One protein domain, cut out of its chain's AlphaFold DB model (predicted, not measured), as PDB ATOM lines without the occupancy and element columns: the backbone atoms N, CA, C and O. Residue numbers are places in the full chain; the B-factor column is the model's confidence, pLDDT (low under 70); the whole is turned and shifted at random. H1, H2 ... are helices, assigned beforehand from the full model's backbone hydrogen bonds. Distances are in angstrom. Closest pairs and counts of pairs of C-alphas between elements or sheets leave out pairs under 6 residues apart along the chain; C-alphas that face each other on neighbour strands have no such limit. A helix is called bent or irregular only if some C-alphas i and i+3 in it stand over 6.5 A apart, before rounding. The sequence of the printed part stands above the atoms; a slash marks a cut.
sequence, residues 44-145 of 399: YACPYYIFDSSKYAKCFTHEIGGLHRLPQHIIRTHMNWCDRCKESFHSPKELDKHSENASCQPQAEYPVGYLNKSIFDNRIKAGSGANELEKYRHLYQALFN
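What this domain is: This is residues 44 to 145 of the 399 residues of an uncharacterized protein of Ceratocystis fimbriata CBS 114723 (UniProt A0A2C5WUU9). What shape is seen first? The model is elongated, with two unequal lobes: in the larger, H3, H5 and H6 lie lengthwise in a triangle with the short H1 and H2 over one side; the smaller holds H4 and a small hairpin where residues 80 to 81 pair antiparallel with 88 to 89. Residues 79 to 91 and 102 to 116 join the lobes. What is it built of? The 102 printed residues include six named helices, H1 to H6 in chain order, and no named strand: all helix. It is compact, with a radius of gyration of the C-alphas of 14.4 A and spans of 46 by 27 by 20 A.

How they stand to each other: Where is the longest helix? H6, residues 132 to 144, forms a helical hairpin with H5, residues 117 to 127: they touch, closest C-alphas Gly 127 and Lys 135 at 6.3 A, and run opposite ways at a shallow tilt of 33 degrees, only just short of steep. H3, residues 67 to 78, is close to H6 but not clearly touching, closest C-alphas Leu 67 and Glu 132 at 6.9 A. What lies farther out? H1, residues 47 to 51, only just touches H6, at its residues 140 to 144 alone, with 3 pairs of C-alphas within 8 A, the closest Pro 47 and Tyr 140 at 5.9 A. H2, residues 57 to 61, touches H1, closest C-alphas Tyr 49 and Cys 59 at 5.9 A. H4, residues 92 to 101, touches no helix. How do the backbones run? Every O i to N i+4 pair is within hydrogen-bond range in H1, H4 and H6, against 6 of 8 in H3, 4 of 7 in H5 and 0 of 1 in H2, where 1 of 2 O i to N i+3 pairs is.

Where its parts are: Where are the anchors? H1 begins at C-alpha 47, (300.036, 496.630, 431.382), and H6 ends at C-alpha 144, (300.132, 497.233, 422.576). How long are the longer helices? H6 measures 18.4 A from first to last C-alpha, H5 17.5 A, H3 16.1 A and H4 14.5 A. H5 is irregular, but only just: C-alphas 124 and 127 are 7.0 A apart.

The domain as a whole: How large is it? The two C-alphas farthest apart, Ser 103 and Gly 129, are 46.7 A apart, and the printed part has no cut. Which links are long? H3 to H4, with 13 residues, and H4 to H5, with 15. Where is confidence low? Residues 123, 126 and 127 are under 70.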
ATOM      1  N   TYR A  44     298.689 500.710 440.451       87.00
ATOM      2  CA  TYR A  44     298.560 500.398 439.038       87.00
ATOM      3  C   TYR A  44     298.894 498.926 438.801       87.00
ATOM      4  O   TYR A  44     299.909 498.422 439.285       87.00
ATOM      5  N   ALA A  45     298.056 498.232 438.033       90.56
ATOM      6  CA  ALA A  45     298.388 496.908 437.525       90.56
ATOM      7  C   ALA A  45     299.421 497.020 436.393       90.56
ATOM      8  O   ALA A  45     299.521 498.041 435.708       90.56
ATOM      9  N   CYS A  46     300.195 495.962 436.172       92.69
ATOM     10  CA  CYS A  46     301.123 495.912 435.051       92.69
ATOM     11  C   CYS A  46     300.364 495.813 433.705       92.69
ATOM     12  O   CYS A  46     299.566 494.889 433.542       92.69
ATOM     13  N   PRO A  47     300.641 496.684 432.713       92.94
ATOM     14  CA  PRO A  47     300.036 496.630 431.382       92.94
ATOM     15  C   PRO A  47     300.156 495.268 430.688       92.94
ATOM     16  O   PRO A  47     299.217 494.840 430.027       92.94
ATOM     17  N   TYR A  48     301.275 494.560 430.865       92.31
ATOM     18  CA  TYR A  48     301.477 493.233 430.273       92.31
ATOM     19  C   TYR A  48     300.542 492.185 430.878       92.31
ATOM     20  O   TYR A  48     299.971 491.391 430.140       92.31
ATOM     21  N   TYR A  49     300.307 492.229 432.193       91.69
ATOM     22  CA  TYR A  49     299.336 491.347 432.849       91.69
ATOM     23  C   TYR A  49     297.908 491.577 432.348       91.69
ATOM     24  O   TYR A  49     297.142 490.636 432.193       91.69
ATOM     25  N   ILE A  50     297.552 492.828 432.064       91.12
ATOM     26  CA  ILE A  50     296.239 493.169 431.506       91.12
ATOM     27  C   ILE A  50     296.106 492.685 430.066       91.12
ATOM     28  O   ILE A  50     295.034 492.249 429.658       91.12
ATOM     29  N   PHE A  51     297.172 492.826 429.279       89.81
ATOM     30  CA  PHE A  51     297.193 492.403 427.884       89.81
ATOM     31  C   PHE A  51     297.081 490.881 427.746       89.81
ATOM     32  O   PHE A  51     296.311 490.408 426.912       89.81
ATOM     33  N   ASP A  52     297.822 490.131 428.565       86.94
ATOM     34  CA  ASP A  52     297.798 488.667 428.595       86.94
ATOM     35  C   ASP A  52     298.104 488.159 430.015       86.94
ATOM     36  O   ASP A  52     299.258 488.008 430.434       86.94
ATOM     37  N   SER A  53     297.050 487.898 430.784       86.69
ATOM     38  CA  SER A  53     297.169 487.484 432.186       86.69
ATOM     39  C   SER A  53     297.808 486.106 432.352       86.69
ATOM     40  O   SER A  53     298.453 485.862 433.373       86.69
ATOM     41  N   SER A  54     297.676 485.230 431.353       83.62
ATOM     42  CA  SER A  54     298.213 483.866 431.392       83.62
ATOM     43  C   SER A  54     299.727 483.888 431.215       83.62
ATOM     44  O   SER A  54     300.463 483.326 432.028       83.62
ATOM     45  N   LYS A  55     300.214 484.616 430.203       82.38
ATOM     46  CA  LYS A  55     301.653 484.748 429.937       82.38
ATOM     47  C   LYS A  55     302.378 485.541 431.025       82.38
ATOM     48  O   LYS A  55     303.510 485.214 431.380       82.38
ATOM     49  N   TYR A  56     301.733 486.574 431.566       85.50
ATOM     50  CA  TYR A  56     302.344 487.506 432.516       85.50
ATOM     51  C   TYR A  56     301.816 487.349 433.948       85.50
ATOM     52  O   TYR A  56     301.844 488.307 434.723       85.50
ATOM     53  N   ALA A  57     301.389 486.144 434.343       84.94
ATOM     54  CA  ALA A  57     300.818 485.857 435.665       84.94
ATOM     55  C   ALA A  57     301.709 486.313 436.839       84.94
ATOM     56  O   ALA A  57     301.214 486.780 437.862       84.94
ATOM     57  N   LYS A  58     303.040 486.268 436.679       85.94
ATOM     58  CA  LYS A  58     304.001 486.757 437.690       85.94
ATOM     59  C   LYS A  58     303.850 488.251 437.993       85.94
ATOM     60  O   LYS A  58     304.190 488.688 439.085       85.94
ATOM     61  N   CYS A  59     303.329 489.041 437.056       88.56
ATOM     62  CA  CYS A  59     303.116 490.476 437.232       88.56
ATOM     63  C   CYS A  59     301.877 490.822 438.062       88.56
ATOM     64  O   CYS A  59     301.744 491.971 438.475       88.56
ATOM     65  N   PHE A  60     301.012 489.849 438.350       84.88
ATOM     66  CA  PHE A  60     299.831 490.036 439.191       84.88
ATOM     67  C   PHE A  60     300.176 490.462 440.627       84.88
ATOM     68  O   PHE A  60     299.497 491.294 441.233       84.88
ATOM     69  N   THR A  61     301.250 489.901 441.185       81.81
ATOM     70  CA  THR A  61     301.665 490.171 442.568       81.81
ATOM     71  C   THR A  61     302.354 491.525 442.719       81.81
ATOM     72  O   THR A  61     302.440 492.040 443.831       81.81
ATOM     73  N   HIS A  62     302.806 492.136 441.622       85.00
ATOM     74  CA  HIS A  62     303.511 493.409 441.660       85.00
ATOM     75  C   HIS A  62     302.547 494.577 441.873       85.00
ATOM     76  O   HIS A  62     301.798 494.972 440.983       85.00
ATOM     77  N   GLU A  63     302.612 495.163 443.064       80.75
ATOM     78  CA  GLU A  63     301.884 496.383 443.405       80.75
ATOM     79  C   GLU A  63     302.713 497.602 443.030       80.75
ATOM     80  O   GLU A  63     303.735 497.916 443.647       80.75
ATOM     81  N   ILE A  64     302.288 498.288 441.972       88.69
ATOM     82  CA  ILE A  64     303.027 499.421 441.431       88.69
ATOM     83  C   ILE A  64     302.418 500.692 442.010       88.69
ATOM     84  O   ILE A  64     301.438 501.234 441.500       88.69
ATOM     85  N   GLY A  65     302.993 501.128 443.133       86.94
ATOM     86  CA  GLY A  65     302.595 502.352 443.825       86.94
ATOM     87  C   GLY A  65     302.956 503.595 443.014       86.94
ATOM     88  O   GLY A  65     304.092 504.072 443.086       86.94
ATOM     89  N   GLY A  66     301.987 504.118 442.265       87.31
ATOM     90  CA  GLY A  66     302.134 505.306 441.430       87.31
ATOM     91  C   GLY A  66     302.696 505.039 440.031       87.31
ATOM     92  O   GLY A  66     303.532 504.157 439.806       87.31
ATOM     93  N   LEU A  67     302.275 505.874 439.080       88.44
ATOM     94  CA  LEU A  67     302.613 505.708 437.667       88.44
ATOM     95  C   LEU A  67     304.119 505.849 437.384       88.44
ATOM     96  O   LEU A  67     304.638 505.210 436.477       88.44
ATOM     97  N   HIS A  68     304.851 506.619 438.192       87.50
ATOM     98  CA  HIS A  68     306.301 506.811 438.048       87.50
ATOM     99  C   HIS A  68     307.123 505.516 438.214       87.50
ATOM    100  O   HIS A  68     308.220 505.410 437.664       87.50
ATOM    101  N   ARG A  69     306.609 504.515 438.946       91.38
ATOM    102  CA  ARG A  69     307.280 503.213 439.135       91.38
ATOM    103  C   ARG A  69     306.990 502.229 438.010       91.38
ATOM    104  O   ARG A  69     307.736 501.266 437.826       91.38
ATOM    105  N   LEU A  70     305.925 502.465 437.250       91.00
ATOM    106  CA  LEU A  70     305.480 501.570 436.195       91.00
ATOM    107  C   LEU A  70     306.506 501.436 435.056       91.00
ATOM    108  O   LEU A  70     306.836 500.301 434.708       91.00
ATOM    109  N   PRO A  71     307.113 502.531 434.552       90.19
ATOM    110  CA  PRO A  71     308.237 502.462 433.624       90.19
ATOM    111  C   PRO A  71     309.395 501.601 434.121       90.19
ATOM    112  O   PRO A  71     309.910 500.768 433.382       90.19
ATOM    113  N   GLN A  72     309.773 501.750 435.393       90.88
ATOM    114  CA  GLN A  72     310.877 500.988 435.980       90.88
ATOM    115  C   GLN A  72     310.564 499.491 436.036       90.88
ATOM    116  O   GLN A  72     311.429 498.669 435.733       90.88
ATOM    117  N   HIS A  73     309.329 499.130 436.401       92.44
ATOM    118  CA  HIS A  73     308.876 497.742 436.382       92.44
ATOM    119  C   HIS A  73     308.914 497.155 434.966       92.44
ATOM    120  O   HIS A  73     309.440 496.055 434.784       92.44
ATOM    121  N   ILE A  74     308.409 497.897 433.974       91.81
ATOM    122  CA  ILE A  74     308.401 497.478 432.567       91.81
ATOM    123  C   ILE A  74     309.823 497.240 432.067       91.81
ATOM    124  O   ILE A  74     310.106 496.161 431.556       91.81
ATOM    125  N   ILE A  75     310.733 498.184 432.301       89.19
ATOM    126  CA  ILE A  75     312.133 498.058 431.882       89.19
ATOM    127  C   ILE A  75     312.788 496.820 432.506       89.19
ATOM    128  O   ILE A  75     313.424 496.036 431.809       89.19
ATOM    129  N   ARG A  76     312.613 496.604 433.813       89.19
ATOM    130  CA  ARG A  76     313.281 495.500 434.524       89.19
ATOM    131  C   ARG A  76     312.721 494.123 434.178       89.19
ATOM    132  O   ARG A  76     313.475 493.155 434.158       89.19
ATOM    133  N   THR A  77     311.414 494.039 433.954       89.88
ATOM    134  CA  THR A  77     310.699 492.754 433.877       89.88
ATOM    135  C   THR A  77     310.382 492.360 432.443       89.88
ATOM    136  O   THR A  77     310.421 491.182 432.109       89.88
ATOM    137  N   HIS A  78     310.084 493.344 431.594       89.69
ATOM    138  CA  HIS A  78     309.511 493.130 430.266       89.69
ATOM    139  C   HIS A  78     310.374 493.664 429.135       89.69
ATOM    140  O   HIS A  78     309.959 493.529 427.995       89.69
ATOM    141  N   MET A  79     311.537 494.275 429.401       89.25
ATOM    142  CA  MET A  79     312.444 494.777 428.353       89.25
ATOM    143  C   MET A  79     313.734 493.962 428.195       89.25
ATOM    144  O   MET A  79     314.633 494.386 427.472       89.25
ATOM    145  N   ASN A  80     313.818 492.767 428.784       90.50
ATOM    146  CA  ASN A  80     314.934 491.853 428.530       90.50
ATOM    147  C   ASN A  80     314.632 491.034 427.265       90.50
ATOM    148  O   ASN A  80     314.031 489.968 427.352       90.50
ATOM    149  N   TRP A  81     315.012 491.536 426.090       91.19
ATOM    150  CA  TRP A  81     314.758 490.875 424.803       91.19
ATOM    151  C   TRP A  81     316.055 490.521 424.094       91.19
ATOM    152  O   TRP A  81     317.005 491.300 424.120       91.19
ATOM    153  N   CYS A  82     316.076 489.386 423.400       92.12
ATOM    154  CA  CYS A  82     317.178 489.088 422.492       92.12
ATOM    155  C   CYS A  82     317.065 489.930 421.216       92.12
ATOM    156  O   CYS A  82     316.068 489.859 420.497       92.12
ATOM    157  N   ASP A  83     318.123 490.658 420.862       91.06
ATOM    158  CA  ASP A  83     318.152 491.452 419.630       91.06
ATOM    159  C   ASP A  83     318.155 490.607 418.350       91.06
ATOM    160  O   ASP A  83     317.826 491.121 417.281       91.06
ATOM    161  N   ARG A  84     318.483 489.313 418.428       93.19
ATOM    162  CA  ARG A  84     318.465 488.406 417.271       93.19
ATOM    163  C   ARG A  84     317.103 487.744 417.091       93.19
ATOM    164  O   ARG A  84     316.477 487.943 416.054       93.19
ATOM    165  N   CYS A  85     316.644 486.971 418.075       93.75
ATOM    166  CA  CYS A  85     315.406 486.190 417.954       93.75
ATOM    167  C   CYS A  85     314.155 486.880 418.498       93.75
ATOM    168  O   CYS A  85     313.070 486.335 418.346       93.75
ATOM    169  N   LYS A  86     314.291 488.047 419.139       91.38
ATOM    170  CA  LYS A  86     313.188 488.811 419.742       91.38
ATOM    171  C   LYS A  86     312.395 488.030 420.796       91.38
ATOM    172  O   LYS A  86     311.237 488.334 421.063       91.38
ATOM    173  N   GLU A  87     313.026 487.046 421.429       90.19
ATOM    174  CA  GLU A  87     312.467 486.331 422.574       90.19
ATOM    175  C   GLU A  87     312.615 487.170 423.851       90.19
ATOM    176  O   GLU A  87     313.623 487.858 424.033       90.19
ATOM    177  N   SER A  88     311.594 487.144 424.714       87.38
ATOM    178  CA  SER A  88     311.559 487.875 425.986       87.38
ATOM    179  C   SER A  88     312.018 487.004 427.152       87.38
ATOM    180  O   SER A  88     311.562 485.869 427.285       87.38
ATOM    181  N   PHE A  89     312.803 487.575 428.059       88.44
ATOM    182  CA  PHE A  89     313.333 486.918 429.252       88.44
ATOM    183  C   PHE A  89     312.858 487.621 430.523       88.44
ATOM    184  O   PHE A  89     312.624 488.831 430.540       88.44
ATOM    185  N   HIS A  90     312.737 486.872 431.618       83.38
ATOM    186  CA  HIS A  90     312.287 487.450 432.889       83.38
ATOM    187  C   HIS A  90     313.426 488.144 433.634       83.38
ATOM    188  O   HIS A  90     313.177 488.988 434.496       83.38
ATOM    189  N   SER A  91     314.675 487.786 433.323       88.25
ATOM    190  CA  SER A  91     315.854 488.383 433.937       88.25
ATOM    191  C   SER A  91     316.945 488.711 432.911       88.25
ATOM    192  O   SER A  91     317.096 487.992 431.921       88.25
ATOM    193  N   PRO A  92     317.770 489.742 433.174       91.00
ATOM    194  CA  PRO A  92     318.951 490.030 432.358       91.00
ATOM    195  C   PRO A  92     319.912 488.836 432.263       91.00
ATOM    196  O   PRO A  92     320.476 488.575 431.212       91.00
ATOM    197  N   LYS A  93     320.035 488.043 433.338       93.00
ATOM    198  CA  LYS A  93     320.909 486.860 433.374       93.00
ATOM    199  C   LYS A  93     320.472 485.766 432.396       93.00
ATOM    200  O   LYS A  93     321.316 485.100 431.805       93.00
ATOM    201  N   GLU A  94     319.164 485.552 432.247       92.81
ATOM    202  CA  GLU A  94     318.622 484.612 431.258       92.81
ATOM    203  C   GLU A  94     318.916 485.082 429.830       92.81
ATOM    204  O   GLU A  94     319.314 484.272 428.994       92.81
ATOM    205  N   LEU A  95     318.775 486.388 429.578       94.06
ATOM    206  CA  LEU A  95     319.099 487.004 428.294       94.06
ATOM    207  C   LEU A  95     320.593 486.887 427.956       94.06
ATOM    208  O   LEU A  95     320.937 486.537 426.825       94.06
ATOM    209  N   ASP A  96     321.477 487.135 428.923       95.06
ATOM    210  CA  ASP A  96     322.927 487.001 428.740       95.06
ATOM    211  C   ASP A  96     323.287 485.553 428.376       95.06
ATOM    212  O   ASP A  96     323.906 485.302 427.340       95.06
ATOM    213  N   LYS A  97     322.780 484.580 429.146       96.06
ATOM    214  CA  LYS A  97     322.981 483.147 428.878       96.06
ATOM    215  C   LYS A  97     322.436 482.728 427.509       96.06
ATOM    216  O   LYS A  97     323.038 481.910 426.816       96.06
ATOM    217  N   HIS A  98     321.280 483.258 427.113       95.31
ATOM    218  CA  HIS A  98     320.718 483.011 425.789       95.31
ATOM    219  C   HIS A  98     321.625 483.567 424.681       95.31
ATOM    220  O   HIS A  98     321.872 482.891 423.680       95.31
ATOM    221  N   SER A  99     322.151 484.775 424.878       94.94
ATOM    222  CA  SER A  99     323.014 485.455 423.910       94.94
ATOM    223  C   SER A  99     324.352 484.733 423.720       94.94
ATOM    224  O   SER A  99     324.822 484.621 422.588       94.94
ATOM    225  N   GLU A 100     324.922 484.174 424.791       95.81
ATOM    226  CA  GLU A 100     326.158 483.375 424.756       95.81
ATOM    227  C   GLU A 100     326.014 482.076 423.949       95.81
ATOM    228  O   GLU A 100     326.933 481.686 423.231       95.81
ATOM    229  N   ASN A 101     324.851 481.421 424.012       93.62
ATOM    230  CA  ASN A 101     324.624 480.150 423.315       93.62
ATOM    231  C   ASN A 101     324.518 480.302 421.785       93.62
ATOM    232  O   ASN A 101     324.615 479.304 421.072       93.62
ATOM    233  N   ALA A 102     324.301 481.525 421.279       85.69
ATOM    234  CA  ALA A 102     324.246 481.914 419.862       85.69
ATOM    235  C   ALA A 102     323.317 481.097 418.930       85.69
ATOM    236  O   ALA A 102     323.309 481.344 417.719       85.69
ATOM    237  N   SER A 103     322.510 480.180 419.470       90.25
ATOM    238  CA  SER A 103     321.703 479.194 418.739       90.25
ATOM    239  C   SER A 103     320.306 479.678 418.345       90.25
ATOM    240  O   SER A 103     319.532 478.924 417.757       90.25
ATOM    241  N   CYS A 104     319.960 480.927 418.655       94.94
ATOM    242  CA  CYS A 104     318.626 481.447 418.404       94.94
ATOM    243  C   CYS A 104     318.406 481.821 416.928       94.94
ATOM    244  O   CYS A 104     319.294 482.348 416.248       94.94
ATOM    245  N   GLN A 105     317.205 481.532 416.420       94.81
ATOM    246  CA  GLN A 105     316.826 481.864 415.047       94.81
ATOM    247  C   GLN A 105     316.483 483.356 414.938       94.81
ATOM    248  O   GLN A 105     315.688 483.841 415.743       94.81
ATOM    249  N   PRO A 106     317.051 484.098 413.971       94.25
ATOM    250  CA  PRO A 106     316.726 485.506 413.788       94.25
ATOM    251  C   PRO A 106     315.242 485.712 413.471       94.25
ATOM    252  O   PRO A 106     314.693 485.018 412.616       94.25
ATOM    253  N   GLN A 107     314.617 486.702 414.108       93.25
ATOM    254  CA  GLN A 107     313.263 487.149 413.783       93.25
ATOM    255  C   GLN A 107     313.290 488.615 413.347       93.25
ATOM    256  O   GLN A 107     313.969 489.449 413.952       93.25
ATOM    257  N   ALA A 108     312.571 488.918 412.265       88.44
ATOM    258  CA  ALA A 108     312.539 490.256 411.678       88.44
ATOM    259  C   ALA A 108     311.665 491.223 412.487       88.44
ATOM    260  O   ALA A 108     312.015 492.391 412.647       88.44
ATOM    261  N   GLU A 109     310.547 490.731 413.016       86.56
ATOM    262  CA  GLU A 109     309.566 491.543 413.726       86.56
ATOM    263  C   GLU A 109     309.647 491.302 415.227       86.56
ATOM    264  O   GLU A 109     309.814 490.176 415.693       86.56
ATOM    265  N   TYR A 110     309.522 492.384 415.990       81.25
ATOM    266  CA  TYR A 110     309.343 492.272 417.423       81.25
ATOM    267  C   TYR A 110     307.886 491.918 417.729       81.25
ATOM    268  O   TYR A 110     306.977 492.491 417.120       81.25
ATOM    269  N   PRO A 111     307.633 491.020 418.690       82.69
ATOM    270  CA  PRO A 111     306.272 490.696 419.069       82.69
ATOM    271  C   PRO A 111     305.587 491.886 419.750       82.69
ATOM    272  O   PRO A 111     306.218 492.818 420.259       82.69
ATOM    273  N   VAL A 112     304.256 491.834 419.758       79.56
ATOM    274  CA  VAL A 112     303.396 492.856 420.363       79.56
ATOM    275  C   VAL A 112     303.796 493.091 421.822       79.56
ATOM    276  O   VAL A 112     304.015 492.144 422.576       79.56
ATOM    277  N   GLY A 113     303.891 494.361 422.222       76.88
ATOM    278  CA  GLY A 113     304.377 494.744 423.547       76.88
ATOM    279  C   GLY A 113     305.879 495.014 423.609       76.88
ATOM    280  O   GLY A 113     306.355 495.463 424.648       76.88
ATOM    281  N   TYR A 114     306.644 494.795 422.537       80.19
ATOM    282  CA  TYR A 114     308.011 495.300 422.484       80.19
ATOM    283  C   TYR A 114     308.018 496.820 422.312       80.19
ATOM    284  O   TYR A 114     307.454 497.364 421.362       80.19
ATOM    285  N   LEU A 115     308.737 497.507 423.194       71.81
ATOM    286  CA  LEU A 115     309.148 498.882 422.963       71.81
ATOM    287  C   LEU A 115     310.660 498.958 422.932       71.81
ATOM    288  O   LEU A 115     311.338 498.549 423.868       71.81
ATOM    289  N   ASN A 116     311.183 499.586 421.886       70.12
ATOM    290  CA  ASN A 116     312.524 500.134 421.954       70.12
ATOM    291  C   ASN A 116     312.546 501.180 423.084       70.12
ATOM    292  O   ASN A 116     311.642 502.018 423.170       70.12
ATOM    293  N   LYS A 117     313.572 501.143 423.940       72.25
ATOM    294  CA  LYS A 117     313.746 502.070 425.071       72.25
ATOM    295  C   LYS A 117     313.585 503.538 424.653       72.25
ATOM    296  O   LYS A 117     312.901 504.295 425.329       72.25
ATOM    297  N   SER A 118     314.107 503.910 423.483       72.75
ATOM    298  CA  SER A 118     313.966 505.266 422.932       72.75
ATOM    299  C   SER A 118     312.510 505.655 422.637       72.75
ATOM    300  O   SER A 118     312.095 506.784 422.894       72.75
ATOM    301  N   ILE A 119     311.703 504.716 422.137       71.25
ATOM    302  CA  ILE A 119     310.276 504.930 421.863       71.25
ATOM    303  C   ILE A 119     309.512 505.029 423.185       71.25
ATOM    304  O   ILE A 119     308.616 505.862 423.315       71.25
ATOM    305  N   PHE A 120     309.893 504.222 424.175       78.12
ATOM    306  CA  PHE A 120     309.300 504.247 425.508       78.12
ATOM    307  C   PHE A 120     309.505 505.596 426.200       78.12
ATOM    308  O   PHE A 120     308.532 506.233 426.614       78.12
ATOM    309  N   ASP A 121     310.744 506.086 426.221       77.62
ATOM    310  CA  ASP A 121     311.101 507.353 426.864       77.62
ATOM    311  C   ASP A 121     310.423 508.557 426.188       77.62
ATOM    312  O   ASP A 121     309.979 509.490 426.865       77.62
ATOM    313  N   ASN A 122     310.285 508.535 424.859       74.38
ATOM    314  CA  ASN A 122     309.603 509.595 424.114       74.38
ATOM    315  C   ASN A 122     308.085 509.586 424.338       74.38
ATOM    316  O   ASN A 122     307.476 510.650 424.462       74.38
ATOM    317  N   ARG A 123     307.465 508.404 424.429       69.50
ATOM    318  CA  ARG A 123     306.008 508.282 424.606       69.50
ATOM    319  C   ARG A 123     305.547 508.603 426.026       69.50
ATOM    320  O   ARG A 123     304.465 509.156 426.186       69.50
ATOM    321  N   ILE A 124     306.375 508.358 427.044       72.06
ATOM    322  CA  ILE A 124     306.054 508.737 428.432       72.06
ATOM    323  C   ILE A 124     306.027 510.264 428.615       72.06
ATOM    324  O   ILE A 124     305.260 510.779 429.428       72.06
ATOM    325  N   LYS A 125     306.815 511.013 427.835       73.38
ATOM    326  CA  LYS A 125     306.887 512.482 427.930       73.38
ATOM    327  C   LYS A 125     305.680 513.212 427.331       73.38
ATOM    328  O   LYS A 125     305.481 514.384 427.638       73.38
ATOM    329  N   ALA A 126     304.858 512.550 426.517       61.28
ATOM    330  CA  ALA A 126     303.818 513.199 425.713       61.28
ATOM    331  C   ALA A 126     302.584 513.712 426.496       61.28
ATOM    332  O   ALA A 126     301.653 514.225 425.885       61.28
ATOM    333  N   GLY A 127     302.554 513.613 427.831       64.12
ATOM    334  CA  GLY A 127     301.356 513.879 428.642       64.12
ATOM    335  C   GLY A 127     301.555 514.838 429.815       64.12
ATOM    336  O   GLY A 127     301.013 514.589 430.894       64.12
ATOM    337  N   SER A 128     302.337 515.911 429.653       71.00
ATOM    338  CA  SER A 128     302.506 516.947 430.690       71.00
ATOM    339  C   SER A 128     301.228 517.790 430.846       71.00
ATOM    340  O   SER A 128     301.152 518.919 430.379       71.00
ATOM    341  N   GLY A 129     300.197 517.207 431.454       84.00
ATOM    342  CA  GLY A 129     298.881 517.822 431.675       84.00
ATOM    343  C   GLY A 129     297.750 516.799 431.810       84.00
ATOM    344  O   GLY A 129     296.720 517.104 432.396       84.00
ATOM    345  N   ALA A 130     297.966 515.571 431.330       87.56
ATOM    346  CA  ALA A 130     297.011 514.477 431.452       87.56
ATOM    347  C   ALA A 130     296.893 513.985 432.906       87.56
ATOM    348  O   ALA A 130     297.884 513.966 433.659       87.56
ATOM    349  N   ASN A 131     295.693 513.544 433.292       88.00
ATOM    350  CA  ASN A 131     295.491 512.872 434.579       88.00
ATOM    351  C   ASN A 131     296.236 511.515 434.601       88.00
ATOM    352  O   ASN A 131     296.668 511.005 433.563       88.00
ATOM    353  N   GLU A 132     296.465 510.926 435.781       85.75
ATOM    354  CA  GLU A 132     297.241 509.676 435.860       85.75
ATOM    355  C   GLU A 132     296.588 508.518 435.083       85.75
ATOM    356  O   GLU A 132     297.289 507.692 434.493       85.75
ATOM    357  N   LEU A 133     295.253 508.506 435.017       85.88
ATOM    358  CA  LEU A 133     294.463 507.554 434.242       85.88
ATOM    359  C   LEU A 133     294.807 507.641 432.751       85.88
ATOM    360  O   LEU A 133     295.231 506.663 432.148       85.88
ATOM    361  N   GLU A 134     294.684 508.818 432.153       88.94
ATOM    362  CA  GLU A 134     295.017 509.091 430.759       88.94
ATOM    363  C   GLU A 134     296.470 508.754 430.468       88.94
ATOM    364  O   GLU A 134     296.745 508.086 429.475       88.94
ATOM    365  N   LYS A 135     297.401 509.119 431.357       89.00
ATOM    366  CA  LYS A 135     298.812 508.743 431.205       89.00
ATOM    367  C   LYS A 135     298.991 507.222 431.177       89.00
ATOM    368  O   LYS A 135     299.743 506.715 430.347       89.00
ATOM    369  N   TYR A 136     298.283 506.484 432.031       89.69
ATOM    370  CA  TYR A 136     298.294 505.020 432.012       89.69
ATOM    371  C   TYR A 136     297.664 504.449 430.731       89.69
ATOM    372  O   TYR A 136     298.224 503.533 430.128       89.69
ATOM    373  N   ARG A 137     296.541 505.011 430.262       90.12
ATOM    374  CA  ARG A 137     295.893 504.613 429.002       90.12
ATOM    375  C   ARG A 137     296.822 504.850 427.812       90.12
ATOM    376  O   ARG A 137     296.983 503.957 426.986       90.12
ATOM    377  N   HIS A 138     297.476 506.007 427.759       89.50
ATOM    378  CA  HIS A 138     298.475 506.328 426.745       89.50
ATOM    379  C   HIS A 138     299.662 505.370 426.794       89.50
ATOM    380  O   HIS A 138     300.115 504.924 425.744       89.50
ATOM    381  N   LEU A 139     300.136 505.006 427.988       89.56
ATOM    382  CA  LEU A 139     301.190 504.008 428.141       89.56
ATOM    383  C   LEU A 139     300.753 502.640 427.598       89.56
ATOM    384  O   LEU A 139     301.495 502.019 426.840       89.56
ATOM    385  N   TYR A 140     299.548 502.179 427.943       91.88
ATOM    386  CA  TYR A 140     299.003 500.910 427.456       91.88
ATOM    387  C   TYR A 140     298.857 500.900 425.928       91.88
ATOM    388  O   TYR A 140     299.327 499.982 425.254       91.88
ATOM    389  N   GLN A 141     298.277 501.963 425.368       90.75
ATOM    390  CA  GLN A 141     298.120 502.126 423.926       90.75
ATOM    391  C   GLN A 141     299.478 502.204 423.221       90.75
ATOM    392  O   GLN A 141     299.664 501.616 422.158       90.75
ATOM    393  N   ALA A 142     300.464 502.856 423.840       87.88
ATOM    394  CA  ALA A 142     301.829 502.894 423.342       87.88
ATOM    395  C   ALA A 142     302.502 501.513 423.322       87.88
ATOM    396  O   ALA A 142     303.303 501.271 422.420       87.88
ATOM    397  N   LEU A 143     302.205 500.642 424.292       89.00
ATOM    398  CA  LEU A 143     302.764 499.289 424.402       89.00
ATOM    399  C   LEU A 143     302.160 498.320 423.392       89.00
ATOM    400  O   LEU A 143     302.890 497.593 422.720       89.00
ATOM    401  N   PHE A 144     300.836 498.308 423.276       90.31
ATOM    402  CA  PHE A 144     300.132 497.233 422.576       90.31
ATOM    403  C   PHE A 144     299.417 497.685 421.305       90.31
ATOM    404  O   PHE A 144     298.861 496.846 420.602       90.31
ATOM    405  N   ASN A 145     299.421 498.991 421.007       89.75
ATOM    406  CA  ASN A 145     298.627 499.595 419.935       89.75
ATOM    407  C   ASN A 145     297.143 499.185 420.015       89.75
ATOM    408  O   ASN A 145     296.506 498.869 419.011       89.75
TER     409      ASN A 145